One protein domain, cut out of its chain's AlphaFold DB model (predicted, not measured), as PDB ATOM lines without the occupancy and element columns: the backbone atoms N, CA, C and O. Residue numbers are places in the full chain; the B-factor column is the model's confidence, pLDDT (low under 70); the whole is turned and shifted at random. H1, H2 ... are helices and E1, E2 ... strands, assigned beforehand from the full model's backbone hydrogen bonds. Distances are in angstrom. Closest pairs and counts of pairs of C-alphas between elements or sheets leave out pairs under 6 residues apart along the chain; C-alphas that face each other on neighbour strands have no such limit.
ATOM      1  N   LEU A  24      36.627 -29.731 -48.339       92.62
ATOM      2  CA  LEU A  24      36.264 -30.703 -47.313       92.62
ATOM      3  C   LEU A  24      36.045 -30.028 -45.958       92.62
ATOM      4  O   LEU A  24      36.900 -29.296 -45.459       92.62
ATOM      5  N   LEU A  25      34.906 -30.337 -45.347       92.69
ATOM      6  CA  LEU A  25      34.556 -30.018 -43.972       92.69
ATOM      7  C   LEU A  25      34.555 -31.304 -43.142       92.69
ATOM      8  O   LEU A  25      33.871 -32.272 -43.480       92.69
ATOM      9  N   GLU A  26      35.302 -31.311 -42.045       92.81
ATOM     10  CA  GLU A  26      35.356 -32.417 -41.085       92.81
ATOM     11  C   GLU A  26      34.825 -31.945 -39.729       92.81
ATOM     12  O   GLU A  26      35.173 -30.855 -39.271       92.81
ATOM     13  N   PHE A  27      33.988 -32.758 -39.083       91.69
ATOM     14  CA  PHE A  27      33.312 -32.412 -37.834       91.69
ATOM     15  C   PHE A  27      33.602 -33.444 -36.747       91.69
ATOM     16  O   PHE A  27      33.564 -34.653 -36.991       91.69
ATOM     17  N   TRP A  28      33.819 -32.962 -35.526       90.94
ATOM     18  CA  TRP A  28      33.970 -33.794 -34.339       90.94
ATOM     19  C   TRP A  28      33.068 -33.293 -33.229       90.94
ATOM     20  O   TRP A  28      33.095 -32.110 -32.894       90.94
ATOM     21  N   GLY A  29      32.326 -34.204 -32.615       87.81
ATOM     22  CA  GLY A  29      31.636 -33.965 -31.358       87.81
ATOM     23  C   GLY A  29      32.203 -34.725 -30.171       87.81
ATOM     24  O   GLY A  29      31.862 -34.427 -29.034       87.81
ATOM     25  N   THR A  30      33.111 -35.671 -30.385       84.69
ATOM     26  CA  THR A  30      33.746 -36.417 -29.283       84.69
ATOM     27  C   THR A  30      35.109 -35.867 -28.867       84.69
ATOM     28  O   THR A  30      35.600 -36.181 -27.782       84.69
ATOM     29  N   GLN A  31      35.724 -35.034 -29.708       84.81
ATOM     30  CA  GLN A  31      37.071 -34.516 -29.501       84.81
ATOM     31  C   GLN A  31      37.169 -33.033 -29.847       84.81
ATOM     32  O   GLN A  31      36.493 -32.531 -30.739       84.81
ATOM     33  N   ASN A  32      38.070 -32.356 -29.141       87.12
ATOM     34  CA  ASN A  32      38.327 -30.930 -29.281       87.12
ATOM     35  C   ASN A  32      39.629 -30.649 -30.056       87.12
ATOM     36  O   ASN A  32      40.470 -29.855 -29.641       87.12
ATOM     37  N   VAL A  33      39.854 -31.404 -31.131       85.62
ATOM     38  CA  VAL A  33      41.027 -31.300 -32.012       85.62
ATOM     39  C   VAL A  33      40.640 -31.731 -33.425       85.62
ATOM     40  O   VAL A  33      39.850 -32.663 -33.583       85.62
ATOM     41  N   CYS A  34      41.251 -31.130 -34.448       84.38
ATOM     42  CA  CYS A  34      41.004 -31.491 -35.851       84.38
ATOM     43  C   CYS A  34      42.037 -32.458 -36.452       84.38
ATOM     44  O   CYS A  34      42.337 -32.401 -37.644       84.38
ATOM     45  N   SER A  35      42.670 -33.264 -35.594       74.44
ATOM     46  CA  SER A  35      43.550 -34.418 -35.865       74.44
ATOM     47  C   SER A  35      44.530 -34.601 -34.694       74.44
ATOM     48  O   SER A  35      44.726 -33.676 -33.907       74.44
ATOM     49  N   LYS A  36      45.184 -35.777 -34.634       55.22
ATOM     50  CA  LYS A  36      46.336 -36.181 -33.780       55.22
ATOM     51  C   LYS A  36      46.032 -37.143 -32.621       55.22
ATOM     52  O   LYS A  36      46.532 -36.963 -31.512       55.22
ATOM     53  N   PRO A  37      45.278 -38.217 -32.864       55.12
ATOM     54  CA  PRO A  37      45.918 -39.534 -32.704       55.12
ATOM     55  C   PRO A  37      45.907 -40.368 -33.987       55.12
ATOM     56  O   PRO A  37      45.024 -40.226 -34.831       55.12
ATOM     57  N   GLU A  38      46.883 -41.266 -34.115       60.00
ATOM     58  CA  GLU A  38      46.913 -42.278 -35.173       60.00
ATOM     59  C   GLU A  38      45.613 -43.107 -35.124       60.00
ATOM     60  O   GLU A  38      45.267 -43.669 -34.086       60.00
ATOM     61  N   GLY A  39      44.858 -43.131 -36.227       60.09
ATOM     62  CA  GLY A  39      43.583 -43.854 -36.326       60.09
ATOM     63  C   GLY A  39      42.323 -43.085 -35.898       60.09
ATOM     64  O   GLY A  39      41.249 -43.683 -35.891       60.09
ATOM     65  N   SER A  40      42.409 -41.793 -35.562       66.81
ATOM     66  CA  SER A  40      41.213 -40.945 -35.399       66.81
ATOM     67  C   SER A  40      40.635 -40.551 -36.764       66.81
ATOM     68  O   SER A  40      41.379 -40.255 -37.700       66.81
ATOM     69  N   ALA A  41      39.306 -40.547 -36.862       78.81
ATOM     70  CA  ALA A  41      38.540 -40.068 -38.007       78.81
ATOM     71  C   ALA A  41      37.569 -38.972 -37.546       78.81
ATOM     72  O   ALA A  41      37.290 -38.847 -36.352       78.81
ATOM     73  N   ALA A  42      37.069 -38.172 -38.485       87.56
ATOM     74  CA  ALA A  42      35.937 -37.289 -38.226       87.56
ATOM     75  C   ALA A  42      34.695 -38.102 -37.833       87.56
ATOM     76  O   ALA A  42      34.480 -39.195 -38.363       87.56
ATOM     77  N   ASP A  43      33.873 -37.563 -36.929       87.62
ATOM     78  CA  ASP A  43      32.570 -38.160 -36.607       87.62
ATOM     79  C   ASP A  43      31.636 -38.050 -37.826       87.62
ATOM     80  O   ASP A  43      30.842 -38.949 -38.108       87.62
ATOM     81  N   ASN A  44      31.767 -36.952 -38.579       88.44
ATOM     82  CA  ASN A  44      31.114 -36.744 -39.864       88.44
ATOM     83  C   ASN A  44      31.993 -35.883 -40.788       88.44
ATOM     84  O   ASN A  44      32.832 -35.110 -40.324       88.44
ATOM     85  N   SER A  45      31.783 -35.987 -42.098       90.31
ATOM     86  CA  SER A  45      32.474 -35.163 -43.091       90.31
ATOM     87  C   SER A  45      31.563 -34.844 -44.271       90.31
ATOM     88  O   SER A  45      30.693 -35.640 -44.627       90.31
ATOM     89  N   ALA A  46      31.772 -33.684 -44.883       90.50
ATOM     90  CA  ALA A  46      31.061 -33.246 -46.073       90.50
ATOM     91  C   ALA A  46      32.026 -32.509 -47.001       90.50
ATOM     92  O   ALA A  46      32.854 -31.732 -46.540       90.50
ATOM     93  N   GLY A  47      31.921 -32.752 -48.301       90.38
ATOM     94  CA  GLY A  47      32.799 -32.156 -49.300       90.38
ATOM     95  C   GLY A  47      32.114 -32.057 -50.653       90.38
ATOM     96  O   GLY A  47      31.061 -32.667 -50.868       90.38
ATOM     97  N   GLY A  48      32.715 -31.299 -51.559       89.69
ATOM     98  CA  GLY A  48      32.158 -31.039 -52.881       89.69
ATOM     99  C   GLY A  48      33.227 -30.805 -53.933       89.69
ATOM    100  O   GLY A  48      34.417 -30.724 -53.636       89.69
ATOM    101  N   GLU A  49      32.794 -30.724 -55.190       89.25
ATOM    102  CA  GLU A  49      33.686 -30.304 -56.265       89.25
ATOM    103  C   GLU A  49      34.112 -28.839 -56.063       89.25
ATOM    104  O   GLU A  49      33.402 -28.062 -55.416       89.25
ATOM    105  N   PRO A  50      35.255 -28.438 -56.629       85.94
ATOM    106  CA  PRO A  50      35.738 -27.079 -56.465       85.94
ATOM    107  C   PRO A  50      34.770 -26.034 -57.022       85.94
ATOM    108  O   PRO A  50      34.144 -26.246 -58.066       85.94
ATOM    109  N   ASN A  51      34.693 -24.882 -56.360       83.12
ATOM    110  CA  ASN A  51      33.767 -23.782 -56.657       83.12
ATOM    111  C   ASN A  51      32.274 -24.171 -56.626       83.12
ATOM    112  O   ASN A  51      31.426 -23.381 -57.045       83.12
ATOM    113  N   GLN A  52      31.918 -25.374 -56.157       85.81
ATOM    114  CA  GLN A  52      30.525 -25.742 -55.931       85.81
ATOM    115  C   GLN A  52      30.141 -25.457 -54.488       85.81
ATOM    116  O   GLN A  52      30.672 -26.058 -53.555       85.81
ATOM    117  N   GLY A  53      29.176 -24.559 -54.315       86.12
ATOM    118  CA  GLY A  53      28.579 -24.299 -53.016       86.12
ATOM    119  C   GLY A  53      27.652 -25.423 -52.544       86.12
ATOM    120  O   GLY A  53      27.124 -26.213 -53.327       86.12
ATOM    121  N   ASN A  54      27.408 -25.448 -51.242       89.50
ATOM    122  CA  ASN A  54      26.322 -26.151 -50.594       89.50
ATOM    123  C   ASN A  54      25.696 -25.222 -49.547       89.50
ATOM    124  O   ASN A  54      26.331 -24.853 -48.553       89.50
ATOM    125  N   ASP A  55      24.436 -24.866 -49.788       87.12
ATOM    126  CA  ASP A  55      23.712 -23.868 -49.004       87.12
ATOM    127  C   ASP A  55      23.432 -24.322 -47.569       87.12
ATOM    128  O   ASP A  55      23.266 -23.475 -46.690       87.12
ATOM    129  N   CYS A  56      23.362 -25.635 -47.309       90.50
ATOM    130  CA  CYS A  56      23.208 -26.137 -45.953       90.50
ATOM    131  C   CYS A  56      23.464 -27.642 -45.809       90.50
ATOM    132  O   CYS A  56      22.808 -28.470 -46.442       90.50
ATOM    133  N   MET A  57      24.322 -28.004 -44.859       91.00
ATOM    134  CA  MET A  57      24.586 -29.380 -44.450       91.00
ATOM    135  C   MET A  57      24.529 -29.523 -42.930       91.00
ATOM    136  O   MET A  57      24.905 -28.618 -42.187       91.00
ATOM    137  N   MET A  58      24.056 -30.671 -42.451       88.62
ATOM    138  CA  MET A  58      24.095 -30.984 -41.024       88.62
ATOM    139  C   MET A  58      25.539 -31.279 -40.610       88.62
ATOM    140  O   MET A  58      26.155 -32.187 -41.164       88.62
ATOM    141  N   ALA A  59      26.061 -30.528 -39.640       85.94
ATOM    142  CA  ALA A  59      27.403 -30.729 -39.104       85.94
ATOM    143  C   ALA A  59      27.375 -31.817 -38.021       85.94
ATOM    144  O   ALA A  59      27.808 -32.946 -38.260       85.94
ATOM    145  N   TYR A  60      26.819 -31.504 -36.843       85.75
ATOM    146  CA  TYR A  60      26.713 -32.445 -35.722       85.75
ATOM    147  C   TYR A  60      25.739 -31.966 -34.633       85.75
ATOM    148  O   TYR A  60      25.343 -30.809 -34.646       85.75
ATOM    149  N   TYR A  61      25.356 -32.821 -33.675       84.56
ATOM    150  CA  TYR A  61      24.564 -32.394 -32.505       84.56
ATOM    151  C   TYR A  61      25.432 -31.731 -31.432       84.56
ATOM    152  O   TYR A  61      25.130 -30.627 -31.010       84.56
ATOM    153  N   ASP A  62      26.547 -32.344 -31.056       86.12
ATOM    154  CA  ASP A  62      27.427 -31.840 -29.993       86.12
ATOM    155  C   ASP A  62      28.783 -31.423 -30.567       86.12
ATOM    156  O   ASP A  62      29.794 -32.048 -30.276       86.12
ATOM    157  N   LEU A  63      28.810 -30.440 -31.469       89.06
ATOM    158  CA  LEU A  63      30.038 -30.052 -32.166       89.06
ATOM    159  C   LEU A  63      31.081 -29.488 -31.188       89.06
ATOM    160  O   LEU A  63      30.805 -28.556 -30.442       89.06
ATOM    161  N   ASN A  64      32.296 -30.031 -31.231       90.12
ATOM    162  CA  ASN A  64      33.436 -29.615 -30.413       90.12
ATOM    163  C   ASN A  64      34.591 -29.070 -31.260       90.12
ATOM    164  O   ASN A  64      35.244 -28.109 -30.855       90.12
ATOM    165  N   ALA A  65      34.825 -29.642 -32.442       91.25
ATOM    166  CA  ALA A  65      35.824 -29.156 -33.383       91.25
ATOM    167  C   ALA A  65      35.347 -29.289 -34.834       91.25
ATOM    168  O   ALA A  65      34.542 -30.160 -35.170       91.25
ATOM    169  N   MET A  66      35.874 -28.425 -35.697       92.50
ATOM    170  CA  MET A  66      35.600 -28.398 -37.128       92.50
ATOM    171  C   MET A  66      36.881 -28.085 -37.891       92.50
ATOM    172  O   MET A  66      37.653 -27.217 -37.491       92.50
ATOM    173  N   LEU A  67      37.085 -28.747 -39.023       93.12
ATOM    174  CA  LEU A  67      38.174 -28.432 -39.934       93.12
ATOM    175  C   LEU A  67      37.664 -28.142 -41.333       93.12
ATOM    176  O   LEU A  67      36.734 -28.781 -41.811       93.12
ATOM    177  N   VAL A  68      38.310 -27.162 -41.960       93.62
ATOM    178  CA  VAL A  68      38.082 -26.735 -43.339       93.62
ATOM    179  C   VAL A  68      39.368 -26.978 -44.118       93.62
ATOM    180  O   VAL A  68      40.408 -26.433 -43.756       93.62
ATOM    181  N   LYS A  69      39.308 -27.798 -45.163       91.88
ATOM    182  CA  LYS A  69      40.416 -28.128 -46.073       91.88
ATOM    183  C   LYS A  69      40.039 -27.784 -47.502       91.88
ATOM    184  O   LYS A  69      38.854 -27.746 -47.831       91.88
ATOM    185  N   ASP A  70      41.068 -27.577 -48.325       89.44
ATOM    186  CA  ASP A  70      40.916 -27.343 -49.765       89.44
ATOM    187  C   ASP A  70      39.929 -26.200 -50.042       89.44
ATOM    188  O   ASP A  70      39.023 -26.269 -50.864       89.44
ATOM    189  N   TRP A  71      40.086 -25.140 -49.252       87.44
ATOM    190  CA  TRP A  71      39.219 -23.984 -49.293       87.44
ATOM    191  C   TRP A  71      39.541 -23.115 -50.511       87.44
ATOM    192  O   TRP A  71      40.598 -22.473 -50.568       87.44
ATOM    193  N   ASP A  72      38.616 -23.098 -51.467       86.25
ATOM    194  CA  ASP A  72      38.653 -22.215 -52.627       86.25
ATOM    195  C   ASP A  72      38.568 -20.726 -52.241       86.25
ATOM    196  O   ASP A  72      37.865 -20.318 -51.307       86.25
ATOM    197  N   ASP A  73      39.297 -19.902 -52.990       85.75
ATOM    198  CA  ASP A  73      39.265 -18.448 -52.845       85.75
ATOM    199  C   ASP A  73      37.886 -17.917 -53.285       85.75
ATOM    200  O   ASP A  73      37.315 -18.391 -54.263       85.75
ATOM    201  N   GLY A  74      37.332 -16.935 -52.568       85.81
ATOM    202  CA  GLY A  74      35.986 -16.405 -52.847       85.81
ATOM    203  C   GLY A  74      34.831 -17.232 -52.264       85.81
ATOM    204  O   GLY A  74      33.686 -16.790 -52.308       85.81
ATOM    205  N   CYS A  75      35.111 -18.385 -51.647       90.94
ATOM    206  CA  CYS A  75      34.104 -19.155 -50.924       90.94
ATOM    207  C   CYS A  75      34.086 -18.805 -49.427       90.94
ATOM    208  O   CYS A  75      35.120 -18.558 -48.800       90.94
ATOM    209  N   THR A  76      32.898 -18.825 -48.830       94.25
ATOM    210  CA  THR A  76      32.650 -18.521 -47.417       94.25
ATOM    211  C   THR A  76      32.139 -19.762 -46.701       94.25
ATOM    212  O   THR A  76      31.203 -20.411 -47.168       94.25
ATOM    213  N   VAL A  77      32.716 -20.058 -45.535       94.38
ATOM    214  CA  VAL A  77      32.238 -21.109 -44.632       94.38
ATOM    215  C   VAL A  77      31.494 -20.466 -43.478       94.38
ATOM    216  O   VAL A  77      32.035 -19.585 -42.800       94.38
ATOM    217  N   LYS A  78      30.265 -20.925 -43.232       93.94
ATOM    218  CA  LYS A  78      29.458 -20.490 -42.089       93.94
ATOM    219  C   LYS A  78      29.034 -21.679 -41.244       93.94
ATOM    220  O   LYS A  78      28.700 -22.731 -41.782       93.94
ATOM    221  N   LEU A  79      29.027 -21.495 -39.929       92.25
ATOM    222  CA  LEU A  79      28.490 -22.445 -38.960       92.25
ATOM    223  C   LEU A  79      27.337 -21.791 -38.206       92.25
ATOM    224  O   LEU A  79      27.456 -20.664 -37.722       92.25
ATOM    225  N   TYR A  80      26.251 -22.535 -38.062       91.06
ATOM    226  CA  TYR A  80      25.012 -22.091 -37.449       91.06
ATOM    227  C   TYR A  80      24.704 -22.924 -36.206       91.06
ATOM    228  O   TYR A  80      24.778 -24.156 -36.257       91.06
ATOM    229  N   ASN A  81      24.278 -22.261 -35.125       85.62
ATOM    230  CA  ASN A  81      23.540 -22.922 -34.051       85.62
ATOM    231  C   ASN A  81      22.099 -23.074 -34.540       85.62
ATOM    232  O   ASN A  81      21.317 -22.123 -34.488       85.62
ATOM    233  N   GLY A  82      21.783 -24.210 -35.156       67.12
ATOM    234  CA  GLY A  82      20.539 -24.381 -35.889       67.12
ATOM    235  C   GLY A  82      19.310 -24.280 -34.990       67.12
ATOM    236  O   GLY A  82      19.231 -24.902 -33.936       67.12
ATOM    237  N   VAL A  83      18.289 -23.566 -35.462       67.56
ATOM    238  CA  VAL A  83      16.922 -23.706 -34.950       67.56
ATOM    239  C   VAL A  83      16.149 -24.574 -35.943       67.56
ATOM    240  O   VAL A  83      15.928 -24.188 -37.090       67.56
ATOM    241  N   GLY A  84      15.744 -25.772 -35.517       67.75
ATOM    242  CA  GLY A  84      15.114 -26.756 -36.404       67.75
ATOM    243  C   GLY A  84      16.126 -27.501 -37.285       67.75
ATOM    244  O   GLY A  84      17.251 -27.739 -36.863       67.75
ATOM    245  N   LEU A  85      15.712 -27.913 -38.493       72.94
ATOM    246  CA  LEU A  85      16.521 -28.741 -39.404       72.94
ATOM    247  C   LEU A  85      17.128 -27.947 -40.579       72.94
ATOM    248  O   LEU A  85      16.989 -28.354 -41.732       72.94
ATOM    249  N   SER A  86      17.714 -26.770 -40.325       82.06
ATOM    250  CA  SER A  86      18.247 -25.904 -41.392       82.06
ATOM    251  C   SER A  86      19.253 -24.858 -40.897       82.06
ATOM    252  O   SER A  86      19.318 -24.566 -39.705       82.06
ATOM    253  N   CYS A  87      19.952 -24.214 -41.834       85.50
ATOM    254  CA  CYS A  87      20.891 -23.106 -41.622       85.50
ATOM    255  C   CYS A  87      20.191 -21.752 -41.358       85.50
ATOM    256  O   CYS A  87      20.650 -20.708 -41.805       85.50
ATOM    257  N   HIS A  88      19.060 -21.757 -40.644       81.88
ATOM    258  CA  HIS A  88      18.288 -20.553 -40.285       81.88
ATOM    259  C   HIS A  88      18.453 -20.151 -38.806       81.88
ATOM    260  O   HIS A  88      17.558 -19.544 -38.221       81.88
ATOM    261  N   GLY A  89      19.574 -20.528 -38.191       79.38
ATOM    262  CA  GLY A  89      19.922 -20.176 -36.815       79.38
ATOM    263  C   GLY A  89      20.923 -19.024 -36.714       79.38
ATOM    264  O   GLY A  89      21.254 -18.381 -37.713       79.38
ATOM    265  N   ASP A  90      21.432 -18.800 -35.505       87.69
ATOM    266  CA  ASP A  90      22.485 -17.813 -35.270       87.69
ATOM    267  C   ASP A  90      23.803 -18.283 -35.890       87.69
ATOM    268  O   ASP A  90      24.212 -19.434 -35.714       87.69
ATOM    269  N   VAL A  91      24.480 -17.382 -36.599       90.75
ATOM    270  CA  VAL A  91      25.822 -17.633 -37.132       90.75
ATOM    271  C   VAL A  91      26.812 -17.581 -35.972       90.75
ATOM    272  O   VAL A  91      27.037 -16.527 -35.383       90.75
ATOM    273  N   ILE A  92      27.409 -18.725 -35.651       88.00
ATOM    274  CA  ILE A  92      28.449 -18.842 -34.619       88.00
ATOM    275  C   ILE A  92      29.813 -18.516 -35.221       88.00
ATOM    276  O   ILE A  92      30.694 -17.975 -34.557       88.00
ATOM    277  N   LEU A  93      29.991 -18.867 -36.493       90.56
ATOM    278  CA  LEU A  93      31.248 -18.715 -37.193       90.56
ATOM    279  C   LEU A  93      31.000 -18.352 -38.651       90.56
ATOM    280  O   LEU A  93      30.150 -18.946 -39.308       90.56
ATOM    281  N   GLU A  94      31.777 -17.399 -39.148       94.25
ATOM    282  CA  GLU A  94      31.797 -16.994 -40.546       94.25
ATOM    283  C   GLU A  94      33.212 -16.567 -40.909       94.25
ATOM    284  O   GLU A  94      33.752 -15.597 -40.354       94.25
ATOM    285  N   TYR A  95      33.800 -17.300 -41.845       95.06
ATOM    286  CA  TYR A  95      35.115 -16.999 -42.373       95.06
ATOM    287  C   TYR A  95      35.107 -17.100 -43.892       95.06
ATOM    288  O   TYR A  95      34.430 -17.951 -44.463       95.06
ATOM    289  N   THR A  96      35.891 -16.229 -44.513       93.38
ATOM    290  CA  THR A  96      36.502 -16.435 -45.825       93.38
ATOM    291  C   THR A  96      37.931 -16.924 -45.599       93.38
ATOM    292  O   THR A  96      38.473 -16.777 -44.496       93.38
ATOM    293  N   LYS A  97      38.567 -17.472 -46.634       90.12
ATOM    294  CA  LYS A  97      39.972 -17.882 -46.540       90.12
ATOM    295  C   LYS A  97      40.895 -16.707 -46.208       90.12
ATOM    296  O   LYS A  97      41.751 -16.846 -45.346       90.12
ATOM    297  N   GLU A  98      40.651 -15.547 -46.820       91.06
ATOM    298  CA  GLU A  98      41.362 -14.292 -46.534       91.06
ATOM    299  C   GLU A  98      41.248 -13.919 -45.053       91.06
ATOM    300  O   GLU A  98      42.257 -13.756 -44.376       91.06
ATOM    301  N   LYS A  99      40.030 -13.910 -44.499       93.56
ATOM    302  CA  LYS A  99      39.821 -13.627 -43.074       93.56
ATOM    303  C   LYS A  99      40.499 -14.662 -42.171       93.56
ATOM    304  O   LYS A  99      40.995 -14.322 -41.103       93.56
ATOM    305  N   ALA A 100      40.505 -15.936 -42.566       92.62
ATOM    306  CA  ALA A 100      41.181 -16.984 -41.807       92.62
ATOM    307  C   ALA A 100      42.709 -16.813 -41.826       92.62
ATOM    308  O   ALA A 100      43.366 -17.115 -40.830       92.62
ATOM    309  N   GLU A 101      43.271 -16.319 -42.927       91.19
ATOM    310  CA  GLU A 101      44.683 -15.951 -43.024       91.19
ATOM    311  C   GLU A 101      45.002 -14.736 -42.140       91.19
ATOM    312  O   GLU A 101      45.928 -14.793 -41.332       91.19
ATOM    313  N   GLU A 102      44.191 -13.675 -42.219       93.38
ATOM    314  CA  GLU A 102      44.333 -12.456 -41.407       93.38
ATOM    315  C   GLU A 102      44.269 -12.737 -39.898       93.38
ATOM    316  O   GLU A 102      45.077 -12.214 -39.128       93.38
ATOM    317  N   ASP A 103      43.352 -13.611 -39.478       92.81
ATOM    318  CA  ASP A 103      43.182 -14.018 -38.079       92.81
ATOM    319  C   ASP A 103      44.210 -15.082 -37.630       92.81
ATOM    320  O   ASP A 103      44.127 -15.579 -36.500       92.81
ATOM    321  N   ALA A 104      45.160 -15.463 -38.496       90.44
ATOM    322  CA  ALA A 104      46.137 -16.532 -38.267       90.44
ATOM    323  C   ALA A 104      45.483 -17.860 -37.823       90.44
ATOM    324  O   ALA A 104      45.943 -18.536 -36.900       90.44
ATOM    325  N   LYS A 105      44.361 -18.211 -38.463       90.88
ATOM    326  CA  LYS A 105      43.594 -19.447 -38.236       90.88
ATOM    327  C   LYS A 105      43.950 -20.571 -39.203       90.88
ATOM    328  O   LYS A 105      43.589 -21.720 -38.942       90.88
ATOM    329  N   LEU A 106      44.632 -20.254 -40.299       89.31
ATOM    330  CA  LEU A 106      45.181 -21.263 -41.195       89.31
ATOM    331  C   LEU A 106      46.356 -21.996 -40.537       89.31
ATOM    332  O   LEU A 106      47.059 -21.457 -39.683       89.31
ATOM    333  N   SER A 107      46.561 -23.241 -40.947       87.88
ATOM    334  CA  SER A 107      47.736 -24.034 -40.614       87.88
ATOM    335  C   SER A 107      49.021 -23.357 -41.096       87.88
ATOM    336  O   SER A 107      48.996 -22.523 -41.998       87.88
ATOM    337  N   ASP A 108      50.166 -23.761 -40.538       83.12
ATOM    338  CA  ASP A 108      51.482 -23.207 -40.905       83.12
ATOM    339  C   ASP A 108      51.791 -23.309 -42.414       83.12
ATOM    340  O   ASP A 108      52.556 -22.513 -42.954       83.12
ATOM    341  N   ASP A 109      51.210 -24.301 -43.094       82.00
ATOM    342  CA  ASP A 109      51.324 -24.517 -44.541       82.00
ATOM    343  C   ASP A 109      50.166 -23.906 -45.357       82.00
ATOM    344  O   ASP A 109      50.141 -24.042 -46.579       82.00
ATOM    345  N   GLY A 110      49.213 -23.240 -44.701       80.38
ATOM    346  CA  GLY A 110      48.060 -22.583 -45.319       80.38
ATOM    347  C   GLY A 110      46.999 -23.530 -45.887       80.38
ATOM    348  O   GLY A 110      46.092 -23.077 -46.583       80.38
ATOM    349  N   THR A 111      47.107 -24.841 -45.647       84.19
ATOM    350  CA  THR A 111      46.273 -25.852 -46.320       84.19
ATOM    351  C   THR A 111      44.925 -26.107 -45.652       84.19
ATOM    352  O   THR A 111      43.990 -26.560 -46.317       84.19
ATOM    353  N   TYR A 112      44.795 -25.825 -44.354       89.94
ATOM    354  CA  TYR A 112      43.542 -26.019 -43.630       89.94
ATOM    355  C   TYR A 112      43.345 -25.004 -42.510       89.94
ATOM    356  O   TYR A 112      44.293 -24.432 -41.987       89.94
ATOM    357  N   MET A 113      42.096 -24.836 -42.087       92.19
ATOM    358  CA  MET A 113      41.732 -24.160 -40.847       92.19
ATOM    359  C   MET A 113      41.214 -25.201 -39.859       92.19
ATOM    360  O   MET A 113      40.342 -25.996 -40.208       92.19
ATOM    361  N   CYS A 114      41.727 -25.197 -38.627       91.38
ATOM    362  CA  CYS A 114      41.190 -26.007 -37.535       91.38
ATOM    363  C   CYS A 114      40.564 -25.105 -36.474       91.38
ATOM    364  O   CYS A 114      41.234 -24.261 -35.880       91.38
ATOM    365  N   LEU A 115      39.277 -25.314 -36.232       90.00
ATOM    366  CA  LEU A 115      38.495 -24.632 -35.218       90.00
ATOM    367  C   LEU A 115      38.208 -25.612 -34.089       90.00
ATOM    368  O   LEU A 115      37.660 -26.692 -34.303       90.00
ATOM    369  N   VAL A 116      38.598 -25.217 -32.889       88.94
ATOM    370  CA  VAL A 116      38.410 -25.957 -31.642       88.94
ATOM    371  C   VAL A 116      37.618 -25.083 -30.676       88.94
ATOM    372  O   VAL A 116      37.376 -23.909 -30.955       88.94
ATOM    373  N   ASP A 117      37.220 -25.658 -29.551       84.81
ATOM    374  CA  ASP A 117      36.415 -25.024 -28.510       84.81
ATOM    375  C   ASP A 117      35.054 -24.540 -29.035       84.81
ATOM    376  O   ASP A 117      34.509 -23.542 -28.571       84.81
ATOM    377  N   LEU A 118      34.488 -25.266 -30.008       84.38
ATOM    378  CA  LEU A 118      33.142 -25.001 -30.531       84.38
ATOM    379  C   LEU A 118      32.036 -25.547 -29.613       84.38
ATOM    380  O   LEU A 118      30.861 -25.258 -29.826       84.38
ATOM    381  N   GLY A 119      32.413 -26.319 -28.592       71.88
ATOM    382  CA  GLY A 119      31.496 -26.836 -27.585       71.88
ATOM    383  C   GLY A 119      31.004 -25.738 -26.642       71.88
ATOM    384  O   GLY A 119      31.758 -24.863 -26.223       71.88
ATOM    385  N   GLY A 120      29.731 -25.804 -26.257       67.94
ATOM    386  CA  GLY A 120      29.158 -24.869 -25.285       67.94
ATOM    387  C   GLY A 120      27.652 -25.017 -25.129       67.94
ATOM    388  O   GLY A 120      27.156 -25.014 -24.008       67.94
ATOM    389  N   GLU A 121      26.948 -25.245 -26.235       70.56
ATOM    390  CA  GLU A 121      25.511 -25.522 -26.253       70.56
ATOM    391  C   GLU A 121      25.240 -26.817 -27.042       70.56
ATOM    392  O   GLU A 121      25.940 -27.104 -28.013       70.56
ATOM    393  N   PRO A 122      24.263 -27.648 -26.661       71.00
ATOM    394  CA  PRO A 122      23.837 -28.760 -27.503       71.00
ATOM    395  C   PRO A 122      23.125 -28.221 -28.757       71.00
ATOM    396  O   PRO A 122      22.176 -27.442 -28.660       71.00
ATOM    397  N   GLY A 123      23.594 -28.632 -29.934       70.44
ATOM    398  CA  GLY A 123      23.016 -28.313 -31.241       70.44
ATOM    399  C   GLY A 123      21.794 -29.178 -31.585       70.44
ATOM    400  O   GLY A 123      21.344 -29.997 -30.783       70.44
ATOM    401  N   PRO A 124      21.222 -29.011 -32.787       85.81
ATOM    402  CA  PRO A 124      21.928 -29.380 -34.008       85.81
ATOM    403  C   PRO A 124      22.675 -28.213 -34.654       85.81
ATOM    404  O   PRO A 124      22.123 -27.141 -34.889       85.81
ATOM    405  N   TYR A 125      23.927 -28.464 -35.012       90.44
ATOM    406  CA  TYR A 125      24.769 -27.556 -35.774       90.44
ATOM    407  C   TYR A 125      24.640 -27.826 -37.268       90.44
ATOM    408  O   TYR A 125      24.612 -28.977 -37.717       90.44
ATOM    409  N   TYR A 126      24.624 -26.748 -38.043       92.00
ATOM    410  CA  TYR A 126      24.619 -26.794 -39.500       92.00
ATOM    411  C   TYR A 126      25.763 -25.958 -40.050       92.00
ATOM    412  O   TYR A 126      26.142 -24.960 -39.444       92.00
ATOM    413  N   ALA A 127      26.295 -26.349 -41.201       92.75
ATOM    414  CA  ALA A 127      27.316 -25.603 -41.915       92.75
ATOM    415  C   ALA A 127      26.837 -25.253 -43.326       92.75
ATOM    416  O   ALA A 127      26.020 -25.967 -43.907       92.75
ATOM    417  N   SER A 128      27.366 -24.179 -43.890       93.31
ATOM    418  CA  SER A 128      27.267 -23.892 -45.318       93.31
ATOM    419  C   SER A 128      28.646 -23.588 -45.886       93.31
ATOM    420  O   SER A 128      29.547 -23.130 -45.176       93.31
ATOM    421  N   TYR A 129      28.797 -23.871 -47.175       93.25
ATOM    422  CA  TYR A 129      29.963 -23.527 -47.973       93.25
ATOM    423  C   TYR A 129      29.440 -22.820 -49.218       93.25
ATOM    424  O   TYR A 129      28.837 -23.464 -50.066       93.25
ATOM    425  N   THR A 130      29.586 -21.506 -49.331       92.62
ATOM    426  CA  THR A 130      28.975 -20.741 -50.431       92.62
ATOM    427  C   THR A 130      30.056 -20.012 -51.210       92.62
ATOM    428  O   THR A 130      30.831 -19.273 -50.615       92.62
ATOM    429  N   CYS A 131      30.096 -20.216 -52.523       89.38
ATOM    430  CA  CYS A 131      31.008 -19.534 -53.439       89.38
ATOM    431  C   CYS A 131      30.233 -18.500 -54.255       89.38
ATOM    432  O   CYS A 131      29.140 -18.817 -54.733       89.38
ATOM    433  N   GLU A 132      30.785 -17.296 -54.395       76.69
ATOM    434  CA  GLU A 132      30.214 -16.195 -55.189       76.69
ATOM    435  C   GLU A 132      30.957 -15.975 -56.512       76.69
ATOM    436  O   GLU A 132      32.200 -16.130 -56.540       76.69
TER     437      GLU A 132
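AT A GLANCE: This is residues 24 to 132 of the 132 residues of an uncharacterized protein of Fusarium flagelliforme (UniProt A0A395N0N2). Two antiparallel sheets of four strands each lie face to face as a sandwich, E3, E8, E5, E6 in one and E2, E1, E4, E7 in the other, with their strands nearly lined up. The short helix H1 sits at one side, beside the strands E5 and E6, and a long loop, residues 29 to 43, joins E1 to E2. The printed part has 109 residues, with eight named strands and one named helix in the order E1 E2 E3 E4 E5 E6 H1 E7 E8. The class is mostly strand, though under half of the residues are in named elements. The whole is compact and rounded, with a radius of gyration of the C-alphas of 13.0 A and spans of 35 by 32 by 25 A.

IN THESE COORDINATES: In the first sheet, E3 is residues 54 to 60, 16.2 A long; E8 is 125 to 131, 20.4 A, ending at C-alpha 131 (31.008, -19.534, -53.439); E5 is 75 to 81, 20.3 A; and E6 is 90 to 96, 17.6 A. In the second, E2 is residues 44 to 48, 14.3 A; E1 is 24 to 28, 13.5 A, from C-alpha 24 (36.264, -30.703, -47.313); E4 is 65 to 69, 13.5 A; and E7 is 112 to 115, 9.9 A. H1 is residues 97 to 102, 8.6 A.

HOW THE PARTS SIT: The sheet E3 E8 E5 E6 is strongly twisted, and its edge strands are E3 and E6. N 57 and O 127 are 2.8 A apart across E3 and E8, N 78 and O 128 3.0 A across E8 and E5, and N 79 and O 93 2.9 A across the hairpin of E5 and E6. The parts of the two sheets that face each other are 10.0 A centre to centre, with best planes 6 degrees apart and strands at 13 degrees. In the sheet E2 E1 E4 E7, N 25 and O 46 are 2.8 A apart across the hairpin of E1 and E2, N 26 and O 67 2.9 A across E1 and E4, and N 68 and O 113 2.9 A across E4 and E7. Between the sheets, the closest C-alphas of E1 and E3 are those of Phe 27 and Ala 59, 6.3 A apart. E2 and E6 are apart. H1 is on the first sheet at the sheet's level, 3.3 A in height over a local plane of just 6 C-alphas, and only grazes the second; the closest C-alphas of H1 and E5 are those of Lys 97 and Thr 76, 7.4 A. In H1 every O i to N i+4 pair is within hydrogen-bond range.

THE WHOLE: The C-alphas farthest apart are those of Gly 84 and Asp 109, 37.2 A. The printed part has no cut and ends at Glu 132, the chain's last residue. The link E1 to E2, 15 residues, is long. Mean pLDDT of the printed part is 85.7; residues 36 to 40, 82 to 84 and 120 are under 70.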